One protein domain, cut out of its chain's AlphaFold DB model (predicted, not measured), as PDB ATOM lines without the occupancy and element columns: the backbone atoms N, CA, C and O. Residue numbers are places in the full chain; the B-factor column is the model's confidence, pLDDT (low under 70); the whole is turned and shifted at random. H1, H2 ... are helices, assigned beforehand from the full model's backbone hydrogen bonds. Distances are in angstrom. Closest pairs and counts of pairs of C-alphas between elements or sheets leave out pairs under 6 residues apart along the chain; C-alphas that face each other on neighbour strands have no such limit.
ATOM      1  N   ASP A  17       8.715  20.786 -43.126       73.00
ATOM      2  CA  ASP A  17       8.225  19.629 -43.882       73.00
ATOM      3  C   ASP A  17       6.731  19.746 -44.201       73.00
ATOM      4  O   ASP A  17       6.270  19.338 -45.266       73.00
ATOM      5  N   ARG A  18       5.966  20.383 -43.309       73.00
ATOM      6  CA  ARG A  18       4.526  20.592 -43.487       73.00
ATOM      7  C   ARG A  18       4.218  21.671 -44.519       73.00
ATOM      8  O   ARG A  18       3.234  21.553 -45.239       73.00
ATOM      9  N   LEU A  19       5.053  22.708 -44.595       74.75
ATOM     10  CA  LEU A  19       4.968  23.727 -45.641       74.75
ATOM     11  C   LEU A  19       5.324  23.148 -47.014       74.75
ATOM     12  O   LEU A  19       4.647  23.454 -47.990       74.75
ATOM     13  N   ALA A  20       6.343  22.286 -47.080       72.94
ATOM     14  CA  ALA A  20       6.764  21.642 -48.323       72.94
ATOM     15  C   ALA A  20       5.755  20.599 -48.837       72.94
ATOM     16  O   ALA A  20       5.586  20.452 -50.043       72.94
ATOM     17  N   ALA A  21       5.066  19.893 -47.935       73.38
ATOM     18  CA  ALA A  21       4.093  18.855 -48.279       73.38
ATOM     19  C   ALA A  21       2.660  19.379 -48.507       73.38
ATOM     20  O   ALA A  21       1.738  18.583 -48.704       73.38
ATOM     21  N   LEU A  22       2.435  20.697 -48.447       74.25
ATOM     22  CA  LEU A  22       1.093  21.267 -48.529       74.25
ATOM     23  C   LEU A  22       0.524  21.144 -49.954       74.25
ATOM     24  O   LEU A  22       0.845  21.932 -50.841       74.25
ATOM     25  N   ARG A  35      -3.796  32.061 -57.755       81.19
ATOM     26  CA  ARG A  35      -2.876  31.598 -58.800       81.19
ATOM     27  C   ARG A  35      -1.870  30.621 -58.170       81.19
ATOM     28  O   ARG A  35      -1.079  31.094 -57.353       81.19
ATOM     29  N   PRO A  36      -1.834  29.333 -58.569       79.25
ATOM     30  CA  PRO A  36      -0.995  28.322 -57.916       79.25
ATOM     31  C   PRO A  36       0.474  28.740 -57.822       79.25
ATOM     32  O   PRO A  36       0.986  28.884 -56.724       79.25
ATOM     33  N   ALA A  37       1.075  29.153 -58.942       76.25
ATOM     34  CA  ALA A  37       2.468  29.612 -58.980       76.25
ATOM     35  C   ALA A  37       2.789  30.773 -58.014       76.25
ATOM     36  O   ALA A  37       3.906  30.876 -57.517       76.25
ATOM     37  N   GLY A  38       1.826  31.665 -57.746       81.44
ATOM     38  CA  GLY A  38       2.020  32.756 -56.784       81.44
ATOM     39  C   GLY A  38       1.977  32.271 -55.335       81.44
ATOM     40  O   GLY A  38       2.730  32.762 -54.498       81.44
ATOM     41  N   VAL A  39       1.122  31.287 -55.051       84.19
ATOM     42  CA  VAL A  39       1.058  30.642 -53.737       84.19
ATOM     43  C   VAL A  39       2.296  29.778 -53.513       84.19
ATOM     44  O   VAL A  39       2.895  29.870 -52.448       84.19
ATOM     45  N   ASP A  40       2.741  29.029 -54.521       81.50
ATOM     46  CA  ASP A  40       3.943  28.194 -54.446       81.50
ATOM     47  C   ASP A  40       5.193  29.035 -54.157       81.50
ATOM     48  O   ASP A  40       5.972  28.711 -53.260       81.50
ATOM     49  N   ALA A  41       5.357  30.171 -54.846       86.25
ATOM     50  CA  ALA A  41       6.458  31.100 -54.592       86.25
ATOM     51  C   ALA A  41       6.422  31.672 -53.164       86.25
ATOM     52  O   ALA A  41       7.460  31.791 -52.508       86.25
ATOM     53  N   LEU A  42       5.229  32.003 -52.660       87.00
ATOM     54  CA  LEU A  42       5.054  32.483 -51.291       87.00
ATOM     55  C   LEU A  42       5.388  31.394 -50.262       87.00
ATOM     56  O   LEU A  42       6.098  31.672 -49.299       87.00
ATOM     57  N   LEU A  43       4.920  30.162 -50.469       85.94
ATOM     58  CA  LEU A  43       5.216  29.028 -49.590       85.94
ATOM     59  C   LEU A  43       6.714  28.717 -49.569       85.94
ATOM     60  O   LEU A  43       7.272  28.496 -48.495       85.94
ATOM     61  N   HIS A  44       7.380  28.778 -50.723       85.00
ATOM     62  CA  HIS A  44       8.826  28.597 -50.809       85.00
ATOM     63  C   HIS A  44       9.583  29.664 -50.007       85.00
ATOM     64  O   HIS A  44      10.493  29.347 -49.238       85.00
ATOM     65  N   ARG A  45       9.167  30.930 -50.123       88.50
ATOM     66  CA  ARG A  45       9.739  32.029 -49.339       88.50
ATOM     67  C   ARG A  45       9.519  31.838 -47.837       88.50
ATOM     68  O   ARG A  45      10.461  31.995 -47.066       88.50
ATOM     69  N   LEU A  46       8.309  31.471 -47.420       88.31
ATOM     70  CA  LEU A  46       7.997  31.223 -46.009       88.31
ATOM     71  C   LEU A  46       8.808  30.057 -45.442       88.31
ATOM     72  O   LEU A  46       9.311  30.150 -44.325       88.31
ATOM     73  N   ALA A  47       8.979  28.982 -46.214       86.31
ATOM     74  CA  ALA A  47       9.834  27.869 -45.827       86.31
ATOM     75  C   ALA A  47      11.286  28.335 -45.625       86.31
ATOM     76  O   ALA A  47      11.902  28.009 -44.611       86.31
ATOM     77  N   HIS A  48      11.819  29.150 -46.539       86.44
ATOM     78  CA  HIS A  48      13.157  29.720 -46.393       86.44
ATOM     79  C   HIS A  48      13.289  30.575 -45.123       86.44
ATOM     80  O   HIS A  48      14.194  30.358 -44.321       86.44
ATOM     81  N   GLU A  49      12.375  31.520 -44.901       90.31
ATOM     82  CA  GLU A  49      12.410  32.401 -43.727       90.31
ATOM     83  C   GLU A  49      12.283  31.614 -42.414       90.31
ATOM     84  O   GLU A  49      13.027  31.867 -41.464       90.31
ATOM     85  N   LEU A  50      11.409  30.606 -42.364       88.88
ATOM     86  CA  LEU A  50      11.270  29.735 -41.200       88.88
ATOM     87  C   LEU A  50      12.563  28.962 -40.905       88.88
ATOM     88  O   LEU A  50      12.949  28.824 -39.744       88.88
ATOM     89  N   ARG A  51      13.259  28.486 -41.945       87.62
ATOM     90  CA  ARG A  51      14.551  27.808 -41.795       87.62
ATOM     91  C   ARG A  51      15.598  28.715 -41.167       87.62
ATOM     92  O   ARG A  51      16.308  28.271 -40.265       87.62
ATOM     93  N   GLU A  52      15.686  29.961 -41.616       91.62
ATOM     94  CA  GLU A  52      16.626  30.928 -41.046       91.62
ATOM     95  C   GLU A  52      16.305  31.219 -39.579       91.62
ATOM     96  O   GLU A  52      17.195  31.155 -38.733       91.62
ATOM     97  N   ARG A  53      15.025  31.396 -39.233       90.44
ATOM     98  CA  ARG A  53      14.604  31.604 -37.838       90.44
ATOM     99  C   ARG A  53      14.927  30.423 -36.927       90.44
ATOM    100  O   ARG A  53      15.340  30.626 -35.788       90.44
ATOM    101  N   ILE A  54      14.764  29.194 -37.417       89.44
ATOM    102  CA  ILE A  54      15.147  27.989 -36.670       89.44
ATOM    103  C   ILE A  54      16.660  27.979 -36.429       89.44
ATOM    104  O   ILE A  54      17.089  27.779 -35.297       89.44
ATOM    105  N   ARG A  55      17.468  28.280 -37.454       90.62
ATOM    106  CA  ARG A  55      18.932  28.350 -37.327       90.62
ATOM    107  C   ARG A  55      19.375  29.407 -36.319       90.62
ATOM    108  O   ARG A  55      20.264  29.140 -35.517       90.62
ATOM    109  N   GLU A  56      18.776  30.593 -36.355       93.19
ATOM    110  CA  GLU A  56      19.047  31.663 -35.388       93.19
ATOM    111  C   GLU A  56      18.722  31.227 -33.960       93.19
ATOM    112  O   GLU A  56      19.554  31.379 -33.064       93.19
ATOM    113  N   ARG A  57      17.542  30.629 -33.756       94.12
ATOM    114  CA  ARG A  57      17.127  30.099 -32.455       94.12
ATOM    115  C   ARG A  57      18.095  29.031 -31.957       94.12
ATOM    116  O   ARG A  57      18.510  29.087 -30.807       94.12
ATOM    117  N   ASP A  58      18.462  28.076 -32.802       94.25
ATOM    118  CA  ASP A  58      19.332  26.969 -32.404       94.25
ATOM    119  C   ASP A  58      20.738  27.476 -32.040       94.25
ATOM    120  O   ASP A  58      21.307  27.042 -31.042       94.25
ATOM    121  N   ARG A  59      21.265  28.476 -32.765       96.12
ATOM    122  CA  ARG A  59      22.509  29.169 -32.379       96.12
ATOM    123  C   ARG A  59      22.380  29.851 -31.019       96.12
ATOM    124  O   ARG A  59      23.279  29.717 -30.195       96.12
ATOM    125  N   ALA A  60      21.275  30.555 -30.776       94.88
ATOM    126  CA  ALA A  60      21.036  31.227 -29.502       94.88
ATOM    127  C   ALA A  60      20.919  30.234 -28.334       94.88
ATOM    128  O   ALA A  60      21.422  30.508 -27.248       94.88
ATOM    129  N   LEU A  61      20.300  29.070 -28.553       95.38
ATOM    130  CA  LEU A  61      20.214  28.006 -27.550       95.38
ATOM    131  C   LEU A  61      21.583  27.400 -27.240       95.38
ATOM    132  O   LEU A  61      21.910  27.227 -26.069       95.38
ATOM    133  N   VAL A  62      22.395  27.126 -28.265       96.56
ATOM    134  CA  VAL A  62      23.771  26.639 -28.079       96.56
ATOM    135  C   VAL A  62      24.598  27.649 -27.288       96.56
ATOM    136  O   VAL A  62      25.306  27.268 -26.361       96.56
ATOM    137  N   GLU A  63      24.489  28.935 -27.614       94.06
ATOM    138  CA  GLU A  63      25.229  29.973 -26.899       94.06
ATOM    139  C   GLU A  63      24.745  30.134 -25.454       94.06
ATOM    140  O   GLU A  63      25.554  30.213 -24.533       94.06
ATOM    141  N   ASN A  64      23.430  30.092 -25.225       94.94
ATOM    142  CA  ASN A  64      22.876  30.116 -23.876       94.94
ATOM    143  C   ASN A  64      23.366  28.927 -23.041       94.94
ATOM    144  O   ASN A  64      23.693  29.113 -21.872       94.94
ATOM    145  N   GLN A  65      23.452  27.734 -23.639       94.69
ATOM    146  CA  GLN A  65      23.976  26.554 -22.962       94.69
ATOM    147  C   GLN A  65      25.455  26.718 -22.603       94.69
ATOM    148  O   GLN A  65      25.829  26.444 -21.474       94.69
ATOM    149  N   ARG A  66      26.285  27.253 -23.506       94.75
ATOM    150  CA  ARG A  66      27.701  27.528 -23.206       94.75
ATOM    151  C   ARG A  66      27.875  28.506 -22.053       94.75
ATOM    152  O   ARG A  66      28.738  28.302 -21.206       94.75
ATOM    153  N   ILE A  67      27.068  29.568 -22.023       95.56
ATOM    154  CA  ILE A  67      27.091  30.552 -20.935       95.56
ATOM    155  C   ILE A  67      26.689  29.883 -19.620       95.56
ATOM    156  O   ILE A  67      27.355  30.080 -18.609       95.56
ATOM    157  N   LYS A  68      25.629  29.073 -19.635       94.62
ATOM    158  CA  LYS A  68      25.184  28.294 -18.476       94.62
ATOM    159  C   LYS A  68      26.267  27.353 -17.962       94.62
ATOM    160  O   LYS A  68      26.600  27.413 -16.784       94.62
ATOM    161  N   ASP A  69      26.898  26.597 -18.856       95.38
ATOM    162  CA  ASP A  69      27.990  25.686 -18.514       95.38
ATOM    163  C   ASP A  69      29.187  26.444 -17.909       95.38
ATOM    164  O   ASP A  69      29.752  26.004 -16.909       95.38
ATOM    165  N   ALA A  70      29.543  27.609 -18.467       93.62
ATOM    166  CA  ALA A  70      30.627  28.458 -17.967       93.62
ATOM    167  C   ALA A  70      30.321  29.099 -16.604       93.62
ATOM    168  O   ALA A  70      31.235  29.365 -15.825       93.62
ATOM    169  N   LEU A  71      29.044  29.361 -16.321       96.00
ATOM    170  CA  LEU A  71      28.582  29.884 -15.038       96.00
ATOM    171  C   LEU A  71      28.224  28.773 -14.036       96.00
ATOM    172  O   LEU A  71      27.921  29.087 -12.886       96.00
ATOM    173  N   HIS A  72      28.270  27.502 -14.451       87.31
ATOM    174  CA  HIS A  72      27.799  26.341 -13.691       87.31
ATOM    175  C   HIS A  72      26.329  26.452 -13.222       87.31
ATOM    176  O   HIS A  72      26.011  26.051 -12.100       87.31
TER     177      HIS A  72
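This is residues 17 to 22 and 35 to 72 of the 73 residues of the protein "DivIVA domain-containing protein" of Micromonospora echinaurantiaca (UniProt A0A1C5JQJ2). What is the shape? A short helix, H1, packs on the side of one long helix, H2, whose length makes a rod; residues 51 to 72 stick out. What is printed? The printed part has 44 residues with two named helices, H1 then H2, and is all helix. It is extended, with a radius of gyration of the C-alphas of 16.4 A and spans of 55 by 14 by 6 A.

Where do the two helices touch? H1, residues 17 to 20, touches residues 43 to 47 alone of H2, residues 36 to 71; the closest C-alphas, of Leu 19 and Ala 47, are 6.4 A apart. And the backbones? In H2 every O i to N i+4 pair is within hydrogen-bond range; H1 is too short for such a pair.

Where does H1 begin? At C-alpha 17, (8.225, 19.629, -43.882). Where does H2 run? From C-alpha 36 to C-alpha 71 at (28.582, 29.884, -15.038), 52.1 A.

Is there a cut? Residues 23 to 34 are not printed; C-alphas 22 and 35 are 15.1 A apart. Is confidence low anywhere? No printed residue is under 70.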